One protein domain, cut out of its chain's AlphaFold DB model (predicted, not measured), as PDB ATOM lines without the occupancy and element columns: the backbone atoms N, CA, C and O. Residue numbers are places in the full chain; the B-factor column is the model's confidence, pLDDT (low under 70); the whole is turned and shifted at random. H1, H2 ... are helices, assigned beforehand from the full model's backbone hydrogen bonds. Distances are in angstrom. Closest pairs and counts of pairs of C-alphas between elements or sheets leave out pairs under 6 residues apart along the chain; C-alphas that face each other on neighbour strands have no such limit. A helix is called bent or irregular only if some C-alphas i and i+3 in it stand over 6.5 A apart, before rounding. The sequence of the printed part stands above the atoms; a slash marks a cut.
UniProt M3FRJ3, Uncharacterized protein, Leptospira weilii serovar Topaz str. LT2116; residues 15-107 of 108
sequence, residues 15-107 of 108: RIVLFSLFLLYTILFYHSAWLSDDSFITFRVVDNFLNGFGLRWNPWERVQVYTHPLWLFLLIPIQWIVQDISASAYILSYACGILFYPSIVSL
ATOM      1  N   ARG A  15      39.418 -23.189   2.479       82.50
ATOM      2  CA  ARG A  15      40.050 -24.467   2.105       82.50
ATOM      3  C   ARG A  15      41.569 -24.464   2.287       82.50
ATOM      4  O   ARG A  15      42.128 -25.483   2.665       82.50
ATOM      5  N   ILE A  16      42.228 -23.335   2.024       85.31
ATOM      6  CA  ILE A  16      43.680 -23.197   2.195       85.31
ATOM      7  C   ILE A  16      44.018 -23.194   3.686       85.31
ATOM      8  O   ILE A  16      44.929 -23.901   4.097       85.31
ATOM      9  N   VAL A  17      43.244 -22.475   4.504       82.88
ATOM     10  CA  VAL A  17      43.408 -22.488   5.969       82.88
ATOM     11  C   VAL A  17      43.203 -23.901   6.523       82.88
ATOM     12  O   VAL A  17      44.041 -24.396   7.273       82.88
ATOM     13  N   LEU A  18      42.143 -24.583   6.077       84.06
ATOM     14  CA  LEU A  18      41.844 -25.971   6.432       84.06
ATOM     15  C   LEU A  18      42.900 -26.972   5.960       84.06
ATOM     16  O   LEU A  18      43.052 -28.029   6.558       84.06
ATOM     17  N   PHE A  19      43.618 -26.705   4.881       87.81
ATOM     18  CA  PHE A  19      44.714 -27.579   4.489       87.81
ATOM     19  C   PHE A  19      45.953 -27.317   5.355       87.81
ATOM     20  O   PHE A  19      46.581 -28.250   5.852       87.81
ATOM     21  N   SER A  20      46.260 -26.042   5.604       89.06
ATOM     22  CA  SER A  20      47.411 -25.632   6.407       89.06
ATOM     23  C   SER A  20      47.329 -26.109   7.858       89.06
ATOM     24  O   SER A  20      48.322 -26.630   8.363       89.06
ATOM     25  N   LEU A  21      46.179 -25.982   8.536       87.81
ATOM     26  CA  LEU A  21      46.078 -26.455   9.926       87.81
ATOM     27  C   LEU A  21      46.081 -27.995  10.002       87.81
ATOM     28  O   LEU A  21      46.595 -28.541  10.972       87.81
ATOM     29  N   PHE A  22      45.594 -28.705   8.977       90.38
ATOM     30  CA  PHE A  22      45.663 -30.168   8.905       90.38
ATOM     31  C   PHE A  22      47.115 -30.640   8.769       90.38
ATOM     32  O   PHE A  22      47.553 -31.558   9.468       90.38
ATOM     33  N   LEU A  23      47.886 -29.976   7.902       93.75
ATOM     34  CA  LEU A  23      49.310 -30.253   7.740       93.75
ATOM     35  C   LEU A  23      50.076 -29.953   9.034       93.75
ATOM     36  O   LEU A  23      50.866 -30.780   9.484       93.75
ATOM     37  N   LEU A  24      49.792 -28.810   9.665       92.88
ATOM     38  CA  LEU A  24      50.375 -28.439  10.952       92.88
ATOM     39  C   LEU A  24      50.061 -29.484  12.032       92.88
ATOM     40  O   LEU A  24      50.978 -29.944  12.706       92.88
ATOM     41  N   TYR A  25      48.797 -29.899  12.164       92.62
ATOM     42  CA  TYR A  25      48.392 -30.947  13.102       92.62
ATOM     43  C   TYR A  25      49.171 -32.244  12.867       92.62
ATOM     44  O   TYR A  25      49.694 -32.823  13.812       92.62
ATOM     45  N   THR A  26      49.306 -32.666  11.610       95.00
ATOM     46  CA  THR A  26      50.023 -33.898  11.255       95.00
ATOM     47  C   THR A  26      51.501 -33.836  11.644       95.00
ATOM     48  O   THR A  26      52.022 -34.784  12.229       95.00
ATOM     49  N   ILE A  27      52.168 -32.707  11.387       96.56
ATOM     50  CA  ILE A  27      53.570 -32.492  11.775       96.56
ATOM     51  C   ILE A  27      53.714 -32.516  13.303       96.56
ATOM     52  O   ILE A  27      54.582 -33.209  13.834       96.56
ATOM     53  N   LEU A  28      52.848 -31.794  14.021       95.31
ATOM     54  CA  LEU A  28      52.880 -31.736  15.484       95.31
ATOM     55  C   LEU A  28      52.589 -33.095  16.125       95.31
ATOM     56  O   LEU A  28      53.245 -33.458  17.100       95.31
ATOM     57  N   PHE A  29      51.644 -33.852  15.562       96.06
ATOM     58  CA  PHE A  29      51.320 -35.204  16.002       96.06
ATOM     59  C   PHE A  29      52.532 -36.125  15.864       96.06
ATOM     60  O   PHE A  29      52.898 -36.787  16.828       96.06
ATOM     61  N   TYR A  30      53.189 -36.119  14.700       95.94
ATOM     62  CA  TYR A  30      54.372 -36.945  14.456       95.94
ATOM     63  C   TYR A  30      55.516 -36.623  15.428       95.94
ATOM     64  O   TYR A  30      56.118 -37.529  15.998       95.94
ATOM     65  N   HIS A  31      55.788 -35.338  15.672       96.25
ATOM     66  CA  HIS A  31      56.841 -34.925  16.606       96.25
ATOM     67  C   HIS A  31      56.501 -35.174  18.080       96.25
ATOM     68  O   HIS A  31      57.411 -35.335  18.889       96.25
ATOM     69  N   SER A  32      55.215 -35.209  18.428       93.44
ATOM     70  CA  SER A  32      54.736 -35.467  19.792       93.44
ATOM     71  C   SER A  32      54.344 -36.931  20.020       93.44
ATOM     72  O   SER A  32      53.747 -37.251  21.047       93.44
ATOM     73  N   ALA A  33      54.631 -37.818  19.062       93.06
ATOM     74  CA  ALA A  33      54.238 -39.217  19.126       93.06
ATOM     75  C   ALA A  33      55.038 -39.944  20.215       93.06
ATOM     76  O   ALA A  33      56.192 -40.325  20.035       93.06
ATOM     77  N   TRP A  34      54.396 -40.155  21.358       95.12
ATOM     78  CA  TRP A  34      54.955 -40.844  22.518       95.12
ATOM     79  C   TRP A  34      53.880 -41.740  23.142       95.12
ATOM     80  O   TRP A  34      52.687 -41.443  23.053       95.12
ATOM     81  N   LEU A  35      54.302 -42.846  23.754       95.38
ATOM     82  CA  LEU A  35      53.425 -43.753  24.489       95.38
ATOM     83  C   LEU A  35      53.711 -43.614  25.978       95.38
ATOM     84  O   LEU A  35      54.849 -43.774  26.400       95.38
ATOM     85  N   SER A  36      52.669 -43.340  26.760       93.31
ATOM     86  CA  SER A  36      52.780 -43.260  28.217       93.31
ATOM     87  C   SER A  36      52.996 -44.636  28.843       93.31
ATOM     88  O   SER A  36      52.390 -45.608  28.391       93.31
ATOM     89  N   ASP A  37      53.752 -44.717  29.934       95.19
ATOM     90  CA  ASP A  37      53.941 -45.961  30.691       95.19
ATOM     91  C   ASP A  37      52.596 -46.564  31.144       95.19
ATOM     92  O   ASP A  37      52.358 -47.764  31.003       95.19
ATOM     93  N   ASP A  38      51.649 -45.718  31.561       94.00
ATOM     94  CA  ASP A  38      50.296 -46.142  31.948       94.00
ATOM     95  C   ASP A  38      49.514 -46.786  30.791       94.00
ATOM     96  O   ASP A  38      48.618 -47.601  31.015       94.00
ATOM     97  N   SER A  39      49.841 -46.463  29.533       94.75
ATOM     98  CA  SER A  39      49.150 -47.042  28.372       94.75
ATOM     99  C   SER A  39      49.430 -48.539  28.217       94.75
ATOM    100  O   SER A  39      48.543 -49.289  27.794       94.75
ATOM    101  N   PHE A  40      50.597 -49.008  28.675       95.69
ATOM    102  CA  PHE A  40      50.943 -50.430  28.673       95.69
ATOM    103  C   PHE A  40      50.024 -51.257  29.574       95.69
ATOM    104  O   PHE A  40      49.824 -52.449  29.315       95.69
ATOM    105  N   ILE A  41      49.395 -50.622  30.571       96.12
ATOM    106  CA  ILE A  41      48.372 -51.272  31.386       96.12
ATOM    107  C   ILE A  41      47.198 -51.715  30.499       96.12
ATOM    108  O   ILE A  41      46.785 -52.876  30.485       96.12
ATOM    109  N   THR A  42      46.687 -50.787  29.695       96.69
ATOM    110  CA  THR A  42      45.589 -51.051  28.763       96.69
ATOM    111  C   THR A  42      46.010 -52.004  27.649       96.69
ATOM    112  O   THR A  42      45.240 -52.893  27.295       96.69
ATOM    113  N   PHE A  43      47.233 -51.882  27.134       97.25
ATOM    114  CA  PHE A  43      47.742 -52.735  26.056       97.25
ATOM    115  C   PHE A  43      47.746 -54.214  26.422       97.25
ATOM    116  O   PHE A  43      47.252 -55.031  25.649       97.25
ATOM    117  N   ARG A  44      48.207 -54.565  27.627       96.62
ATOM    118  CA  ARG A  44      48.146 -55.954  28.099       96.62
ATOM    119  C   ARG A  44      46.709 -56.440  28.261       96.62
ATOM    120  O   ARG A  44      46.425 -57.594  27.967       96.62
ATOM    121  N   VAL A  45      45.793 -55.593  28.739       97.44
ATOM    122  CA  VAL A  45      44.377 -55.979  28.865       97.44
ATOM    123  C   VAL A  45      43.761 -56.230  27.487       97.44
ATOM    124  O   VAL A  45      43.007 -57.189  27.331       97.44
ATOM    125  N   VAL A  46      44.090 -55.404  26.489       97.88
ATOM    126  CA  VAL A  46      43.661 -55.605  25.098       97.88
ATOM    127  C   VAL A  46      44.229 -56.911  24.545       97.88
ATOM    128  O   VAL A  46      43.470 -57.707  24.000       97.88
ATOM    129  N   ASP A  47      45.521 -57.170  24.739       97.19
ATOM    130  CA  ASP A  47      46.162 -58.421  24.321       97.19
ATOM    131  C   ASP A  47      45.513 -59.644  24.988       97.19
ATOM    132  O   ASP A  47      45.101 -60.590  24.316       97.19
ATOM    133  N   ASN A  48      45.294 -59.592  26.302       96.94
ATOM    134  CA  ASN A  48      44.599 -60.646  27.035       96.94
ATOM    135  C   ASN A  48      43.189 -60.893  26.493       96.94
ATOM    136  O   ASN A  48      42.770 -62.042  26.345       96.94
ATOM    137  N   PHE A  49      42.449 -59.828  26.186       97.50
ATOM    138  CA  PHE A  49      41.111 -59.937  25.624       97.50
ATOM    139  C   PHE A  49      41.127 -60.609  24.250       97.50
ATOM    140  O   PHE A  49      40.357 -61.542  24.027       97.50
ATOM    141  N   LEU A  50      42.026 -60.177  23.361       97.94
ATOM    142  CA  LEU A  50      42.157 -60.727  22.011       97.94
ATOM    143  C   LEU A  50      42.624 -62.191  22.012       97.94
ATOM    144  O   LEU A  50      42.219 -62.951  21.136       97.94
ATOM    145  N   ASN A  51      43.386 -62.612  23.025       96.75
ATOM    146  CA  ASN A  51      43.796 -64.005  23.234       96.75
ATOM    147  C   ASN A  51      42.779 -64.846  24.041       96.75
ATOM    148  O   ASN A  51      43.043 -66.006  24.355       96.75
ATOM    149  N   GLY A  52      41.608 -64.297  24.388       96.25
ATOM    150  CA  GLY A  52      40.524 -65.040  25.044       96.25
ATOM    151  C   GLY A  52      40.595 -65.121  26.575       96.25
ATOM    152  O   GLY A  52      39.768 -65.791  27.192       96.25
ATOM    153  N   PHE A  53      41.519 -64.407  27.220       96.00
ATOM    154  CA  PHE A  53      41.628 -64.335  28.687       96.00
ATOM    155  C   PHE A  53      40.659 -63.320  29.328       96.00
ATOM    156  O   PHE A  53      40.528 -63.251  30.555       96.00
ATOM    157  N   GLY A  54      39.944 -62.553  28.500       94.88
ATOM    158  CA  GLY A  54      38.980 -61.537  28.915       94.88
ATOM    159  C   GLY A  54      39.623 -60.202  29.304       94.88
ATOM    160  O   GLY A  54      40.831 -60.011  29.207       94.88
ATOM    161  N   LEU A  55      38.791 -59.255  29.757       96.06
ATOM    162  CA  LEU A  55      39.198 -57.891  30.128       96.06
ATOM    163  C   LEU A  55      39.867 -57.840  31.513       96.06
ATOM    164  O   LEU A  55      39.341 -57.238  32.450       96.06
ATOM    165  N   ARG A  56      40.999 -58.532  31.668       94.44
ATOM    166  CA  ARG A  56      41.731 -58.672  32.937       94.44
ATOM    167  C   ARG A  56      43.212 -58.392  32.743       94.44
ATOM    168  O   ARG A  56      43.753 -58.623  31.668       94.44
ATOM    169  N   TRP A  57      43.877 -57.941  33.804       93.56
ATOM    170  CA  TRP A  57      45.335 -57.778  33.813       93.56
ATOM    171  C   TRP A  57      46.077 -59.116  33.951       93.56
ATOM    172  O   TRP A  57      46.981 -59.432  33.172       93.56
ATOM    173  N   ASN A  58      45.649 -59.912  34.932       94.38
ATOM    174  CA  ASN A  58      46.133 -61.259  35.205       94.38
ATOM    175  C   ASN A  58      44.997 -62.247  34.892       94.38
ATOM    176  O   ASN A  58      43.947 -62.146  35.522       94.38
ATOM    177  N   PRO A  59      45.159 -63.210  33.967       92.69
ATOM    178  CA  PRO A  59      44.079 -64.131  33.580       92.69
ATOM    179  C   PRO A  59      43.439 -64.896  34.754       92.69
ATOM    180  O   PRO A  59      42.227 -65.136  34.769       92.69
ATOM    181  N   TRP A  60      44.256 -65.227  35.757       92.44
ATOM    182  CA  TRP A  60      43.875 -65.984  36.953       92.44
ATOM    183  C   TRP A  60      43.186 -65.144  38.034       92.44
ATOM    184  O   TRP A  60      42.557 -65.703  38.930       92.44
ATOM    185  N   GLU A  61      43.257 -63.815  37.948       91.88
ATOM    186  CA  GLU A  61      42.692 -62.905  38.942       91.88
ATOM    187  C   GLU A  61      41.601 -62.038  38.313       91.88
ATOM    188  O   GLU A  61      41.708 -61.558  37.185       91.88
ATOM    189  N   ARG A  62      40.516 -61.791  39.046       85.88
ATOM    190  CA  ARG A  62      39.410 -60.956  38.557       85.88
ATOM    191  C   ARG A  62      39.666 -59.479  38.860       85.88
ATOM    192  O   ARG A  62      38.919 -58.874  39.618       85.88
ATOM    193  N   VAL A  63      40.723 -58.916  38.271       90.25
ATOM    194  CA  VAL A  63      41.120 -57.514  38.481       90.25
ATOM    195  C   VAL A  63      41.026 -56.722  37.177       90.25
ATOM    196  O   VAL A  63      41.649 -57.070  36.170       90.25
ATOM    197  N   GLN A  64      40.245 -55.642  37.218       90.69
ATOM    198  CA  GLN A  64      40.117 -54.653  36.150       90.69
ATOM    199  C   GLN A  64      40.953 -53.428  36.509       90.69
ATOM    200  O   GLN A  64      40.752 -52.823  37.557       90.69
ATOM    201  N   VAL A  65      41.900 -53.087  35.639       93.62
ATOM    202  CA  VAL A  65      42.906 -52.038  35.889       93.62
ATOM    203  C   VAL A  65      42.827 -50.876  34.898       93.62
ATOM    204  O   VAL A  65      43.467 -49.851  35.098       93.62
ATOM    205  N   TYR A  66      42.050 -51.016  33.820       92.69
ATOM    206  CA  TYR A  66      41.877 -49.956  32.831       92.69
ATOM    207  C   TYR A  66      40.968 -48.853  33.385       92.69
ATOM    208  O   TYR A  66      39.887 -49.117  33.907       92.69
ATOM    209  N   THR A  67      41.387 -47.600  33.234       94.06
ATOM    210  CA  THR A  67      40.673 -46.422  33.768       94.06
ATOM    211  C   THR A  67      39.852 -45.674  32.712       94.06
ATOM    212  O   THR A  67      39.135 -44.728  33.022       94.06
ATOM    213  N   HIS A  68      39.945 -46.098  31.452       94.38
ATOM    214  CA  HIS A  68      39.437 -45.389  30.278       94.38
ATOM    215  C   HIS A  68      38.721 -46.388  29.341       94.38
ATOM    216  O   HIS A  68      39.252 -46.760  28.292       94.38
ATOM    217  N   PRO A  69      37.516 -46.869  29.718       95.19
ATOM    218  CA  PRO A  69      36.842 -47.981  29.039       95.19
ATOM    219  C   PRO A  69      36.497 -47.686  27.575       95.19
ATOM    220  O   PRO A  69      36.651 -48.565  26.735       95.19
ATOM    221  N   LEU A  70      36.081 -46.456  27.248       96.62
ATOM    222  CA  LEU A  70      35.793 -46.069  25.862       96.62
ATOM    223  C   LEU A  70      37.024 -46.250  24.966       96.62
ATOM    224  O   LEU A  70      36.930 -46.848  23.901       96.62
ATOM    225  N   TRP A  71      38.183 -45.778  25.424       96.31
ATOM    226  CA  TRP A  71      39.440 -45.918  24.697       96.31
ATOM    227  C   TRP A  71      39.834 -47.383  24.508       96.31
ATOM    228  O   TRP A  71      40.172 -47.785  23.400       96.31
ATOM    229  N   LEU A  72      39.726 -48.199  25.562       97.62
ATOM    230  CA  LEU A  72      39.983 -49.636  25.479       97.62
ATOM    231  C   LEU A  72      39.103 -50.302  24.411       97.62
ATOM    232  O   LEU A  72      39.616 -51.043  23.575       97.62
ATOM    233  N   PHE A  73      37.799 -50.014  24.399       97.94
ATOM    234  CA  PHE A  73      36.878 -50.629  23.439       97.94
ATOM    235  C   PHE A  73      37.098 -50.154  22.004       97.94
ATOM    236  O   PHE A  73      36.865 -50.929  21.080       97.94
ATOM    237  N   LEU A  74      37.573 -48.925  21.806       97.88
ATOM    238  CA  LEU A  74      37.987 -48.437  20.489       97.88
ATOM    239  C   LEU A  74      39.309 -49.067  20.030       97.88
ATOM    240  O   LEU A  74      39.477 -49.337  18.843       97.88
ATOM    241  N   LEU A  75      40.231 -49.337  20.957       98.19
ATOM    242  CA  LEU A  75      41.546 -49.893  20.644       98.19
ATOM    243  C   LEU A  75      41.487 -51.379  20.259       98.19
ATOM    244  O   LEU A  75      42.213 -51.789  19.360       98.19
ATOM    245  N   ILE A  76      40.608 -52.173  20.884       98.38
ATOM    246  CA  ILE A  76      40.435 -53.614  20.602       98.38
ATOM    247  C   ILE A  76      40.263 -53.928  19.103       98.38
ATOM    248  O   ILE A  76      41.056 -54.714  18.580       98.38
ATOM    249  N   PRO A  77      39.272 -53.363  18.380       98.25
ATOM    250  CA  PRO A  77      39.066 -53.694  16.972       98.25
ATOM    251  C   PRO A  77      40.216 -53.212  16.083       98.25
ATOM    252  O   PRO A  77      40.533 -53.870  15.098       98.25
ATOM    253  N   ILE A  78      40.870 -52.100  16.432       98.19
ATOM    254  CA  ILE A  78      42.022 -51.589  15.678       98.19
ATOM    255  C   ILE A  78      43.214 -52.530  15.860       98.19
ATOM    256  O   ILE A  78      43.806 -52.952  14.870       98.19
ATOM    257  N   GLN A  79      43.505 -52.934  17.099       98.31
ATOM    258  CA  GLN A  79      44.585 -53.872  17.394       98.31
ATOM    259  C   GLN A  79      44.357 -55.241  16.756       98.31
ATOM    260  O   GLN A  79      45.307 -55.855  16.279       98.31
ATOM    261  N   TRP A  80      43.110 -55.711  16.704       98.06
ATOM    262  CA  TRP A  80      42.775 -56.968  16.037       98.06
ATOM    263  C   TRP A  80      43.146 -56.963  14.541       98.06
ATOM    264  O   TRP A  80      43.566 -57.991  14.011       98.06
ATOM    265  N   ILE A  81      43.036 -55.805  13.879       98.19
ATOM    266  CA  ILE A  81      43.348 -55.635  12.452       98.19
ATOM    267  C   ILE A  81      44.840 -55.351  12.232       98.19
ATOM    268  O   ILE A  81      45.459 -55.965  11.368       98.19
ATOM    269  N   VAL A  82      45.408 -54.401  12.978       97.81
ATOM    270  CA  VAL A  82      46.764 -53.870  12.749       97.81
ATOM    271  C   VAL A  82      47.841 -54.786  13.329       97.81
ATOM    272  O   VAL A  82      48.929 -54.866  12.770       97.81
ATOM    273  N   GLN A  83      47.544 -55.485  14.431       96.25
ATOM    274  CA  GLN A  83      48.449 -56.413  15.126       96.25
ATOM    275  C   GLN A  83      49.772 -55.795  15.619       96.25
ATOM    276  O   GLN A  83      50.680 -56.508  16.038       96.25
ATOM    277  N   ASP A  84      49.850 -54.466  15.671       97.19
ATOM    278  CA  ASP A  84      50.914 -53.691  16.305       97.19
ATOM    279  C   ASP A  84      50.254 -52.694  17.262       97.19
ATOM    280  O   ASP A  84      49.497 -51.812  16.842       97.19
ATOM    281  N   ILE A  85      50.498 -52.863  18.564       96.62
ATOM    282  CA  ILE A  85      49.781 -52.110  19.599       96.62
ATOM    283  C   ILE A  85      50.180 -50.638  19.634       96.62
ATOM    284  O   ILE A  85      49.337 -49.776  19.894       96.62
ATOM    285  N   SER A  86      51.437 -50.340  19.304       96.69
ATOM    286  CA  SER A  86      51.940 -48.976  19.205       96.69
ATOM    287  C   SER A  86      51.296 -48.274  18.016       96.69
ATOM    288  O   SER A  86      50.696 -47.211  18.181       96.69
ATOM    289  N   ALA A  87      51.327 -48.900  16.836       97.25
ATOM    290  CA  ALA A  87      50.684 -48.368  15.639       97.25
ATOM    291  C   ALA A  87      49.172 -48.195  15.838       97.25
ATOM    292  O   ALA A  87      48.626 -47.150  15.489       97.25
ATOM    293  N   SER A  88      48.497 -49.163  16.463       97.81
ATOM    294  CA  SER A  88      47.062 -49.094  16.765       97.81
ATOM    295  C   SER A  88      46.706 -47.899  17.644       97.81
ATOM    296  O   SER A  88      45.754 -47.173  17.347       97.81
ATOM    297  N   ALA A  89      47.486 -47.659  18.702       97.31
ATOM    298  CA  ALA A  89      47.286 -46.517  19.587       97.31
ATOM    299  C   ALA A  89      47.509 -45.184  18.854       97.31
ATOM    300  O   ALA A  89      46.712 -44.254  19.015       97.31
ATOM    301  N   TYR A  90      48.542 -45.088  18.010       97.50
ATOM    302  CA  TYR A  90      48.792 -43.891  17.204       97.50
ATOM    303  C   TYR A  90      47.696 -43.642  16.165       97.50
ATOM    304  O   TYR A  90      47.211 -42.516  16.063       97.50
ATOM    305  N   ILE A  91      47.254 -44.674  15.440       97.19
ATOM    306  CA  ILE A  91      46.174 -44.575  14.446       97.19
ATOM    307  C   ILE A  91      44.886 -44.084  15.110       97.19
ATOM    308  O   ILE A  91      44.268 -43.139  14.617       97.19
ATOM    309  N   LEU A  92      44.505 -44.677  16.248       96.88
ATOM    310  CA  LEU A  92      43.317 -44.262  16.990       96.88
ATOM    311  C   LEU A  92      43.433 -42.807  17.465       96.88
ATOM    312  O   LEU A  92      42.508 -42.019  17.270       96.88
ATOM    313  N   SER A  93      44.586 -42.431  18.032       95.75
ATOM    314  CA  SER A  93      44.841 -41.067  18.519       95.75
ATOM    315  C   SER A  93      44.734 -40.036  17.393       95.75
ATOM    316  O   SER A  93      44.085 -39.001  17.549       95.75
ATOM    317  N   TYR A  94      45.349 -40.334  16.247       95.81
ATOM    318  CA  TYR A  94      45.345 -39.469  15.072       95.81
ATOM    319  C   TYR A  94      43.935 -39.314  14.491       95.81
ATOM    320  O   TYR A  94      43.492 -38.201  14.205       95.81
ATOM    321  N   ALA A  95      43.181 -40.415  14.388       94.38
ATOM    322  CA  ALA A  95      41.798 -40.399  13.919       94.38
ATOM    323  C   ALA A  95      40.888 -39.560  14.834       94.38
ATOM    324  O   ALA A  95      40.123 -38.728  14.344       94.38
ATOM    325  N   CYS A  96      41.001 -39.718  16.158       92.50
ATOM    326  CA  CYS A  96      40.260 -38.901  17.122       92.50
ATOM    327  C   CYS A  96      40.591 -37.404  17.001       92.50
ATOM    328  O   CYS A  96      39.685 -36.575  17.082       92.50
ATOM    329  N   GLY A  97      41.857 -37.046  16.768       91.12
ATOM    330  CA  GLY A  97      42.250 -35.649  16.575       91.12
ATOM    331  C   GLY A  97      41.721 -35.044  15.271       91.12
ATOM    332  O   GLY A  97      41.212 -33.923  15.288       91.12
ATOM    333  N   ILE A  98      41.739 -35.798  14.164       90.19
ATOM    334  CA  ILE A  98      41.127 -35.361  12.897       90.19
ATOM    335  C   ILE A  98      39.622 -35.141  13.062       90.19
ATOM    336  O   ILE A  98      39.092 -34.167  12.536       90.19
ATOM    337  N   LEU A  99      38.919 -36.000  13.801       85.75
ATOM    338  CA  LEU A  99      37.480 -35.834  14.035       85.75
ATOM    339  C   LEU A  99      37.142 -34.526  14.767       85.75
ATOM    340  O   LEU A  99      36.062 -33.979  14.558       85.75
ATOM    341  N   PHE A 100      38.054 -34.001  15.586       77.38
ATOM    342  CA  PHE A 100      37.863 -32.739  16.307       77.38
ATOM    343  C   PHE A 100      38.177 -31.492  15.459       77.38
ATOM    344  O   PHE A 100      37.795 -30.373  15.805       77.38
ATOM    345  N   TYR A 101      38.856 -31.680  14.328       72.00
ATOM    346  CA  TYR A 101      39.332 -30.620  13.443       72.00
ATOM    347  C   TYR A 101      38.225 -29.733  12.823       72.00
ATOM    348  O   TYR A 101      38.388 -28.510  12.815       72.00
ATOM    349  N   PRO A 102      37.077 -30.266  12.346       67.06
ATOM    350  CA  PRO A 102      36.012 -29.453  11.750       67.06
ATOM    351  C   PRO A 102      35.319 -28.531  12.763       67.06
ATOM    352  O   PRO A 102      34.902 -27.432  12.404       67.06
ATOM    353  N   SER A 103      35.239 -28.956  14.029       64.12
ATOM    354  CA  SER A 103      34.576 -28.244  15.132       64.12
ATOM    355  C   SER A 103      35.226 -26.893  15.438       64.12
ATOM    356  O   SER A 103      34.550 -25.933  15.799       64.12
ATOM    357  N   ILE A 104      36.551 -26.820  15.284       60.75
ATOM    358  CA  ILE A 104      37.348 -25.613  15.535       60.75
ATOM    359  C   ILE A 104      37.101 -24.569  14.445       60.75
ATOM    360  O   ILE A 104      37.086 -23.378  14.729       60.75
ATOM    361  N   VAL A 105      36.878 -25.000  13.203       59.66
ATOM    362  CA  VAL A 105      36.752 -24.088  12.056       59.66
ATOM    363  C   VAL A 105      35.339 -23.522  11.940       59.66
ATOM    364  O   VAL A 105      35.187 -22.392  11.502       59.66
ATOM    365  N   SER A 106      34.310 -24.243  12.398       59.72
ATOM    366  CA  SER A 106      32.935 -23.717  12.476       59.72
ATOM    367  C   SER A 106      32.734 -22.593  13.507       59.72
ATOM    368  O   SER A 106      31.650 -22.019  13.563       59.72
ATOM    369  N   LEU A 107      33.742 -22.303  14.336       56.62
ATOM    370  CA  LEU A 107      33.725 -21.235  15.341       56.62
ATOM    371  C   LEU A 107      34.345 -19.911  14.847       56.62
ATOM    372  O   LEU A 107      34.316 -18.932  15.593       56.62
TER     373      LEU A 107
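Overview. This is residues 15 to 107 of the 108 residues of an uncharacterized protein of Leptospira weilii serovar Topaz str. LT2116 (UniProt M3FRJ3). A long, loose rod with a head at one end: H2 and H3 pack crosswise to make the head, together with the long link of residues 51 to 68, and H1 and H4 run loosely side by side, opposite ways, as a two-helix stalk. H4 starts at H3 and runs out of the head along the stalk. The printed part has 93 residues with four named helices, H1 to H4 in that order, and no named strand; its class is all helix. The whole is loose, with a radius of gyration of the C-alphas of 16.1 A and spans of 55 by 24 by 23 A.

Arrangement. H1, residues 15 to 31, and H4, residues 85 to 105, touch at a shallow tilt of 30 degrees, opposite ways; their closest C-alphas, those of Phe 29 and Tyr 94, are 7.4 A apart. H2, residues 39 to 50, is apart from H1. H2 touches H3, residues 69 to 82, at a steep tilt of 63 degrees, the closest C-alphas, Val 46 and Ile 76, being 5.9 A apart. H3 touches H4 with residues 85 to 92 of H4 alone, at a steep tilt of 61 degrees, and the closest C-alphas, Gln 79 and Ser 88, are 5.4 A apart. H1 and H3 are apart. The helix packing is mostly crossed, but only just, with 1 of 3 touching pairs at a shallow tilt. Every O i to N i+4 pair is within hydrogen-bond range in H2, against 12 of 13 in H1, 8 of 10 in H3 and 13 of 17 in H4.

Along the chain. H1 begins at C-alpha 15 (40.050, -24.467, 2.105) and is 24.5 A long. H2 is 16.6 A and H3 20.0 A long. H4, 31.8 A, ends at C-alpha 105 (36.752, -24.088, 12.056); it is only just irregular, with C-alphas 99 and 102 6.9 A apart.

Size, cuts and confidence. The C-alphas farthest apart, those of Ile 16 and Trp 60, are 55.1 A apart. The printed part has no cut. The link from H2 to H3 is long, with 18 residues. Residues 102 to 107 have pLDDT under 70.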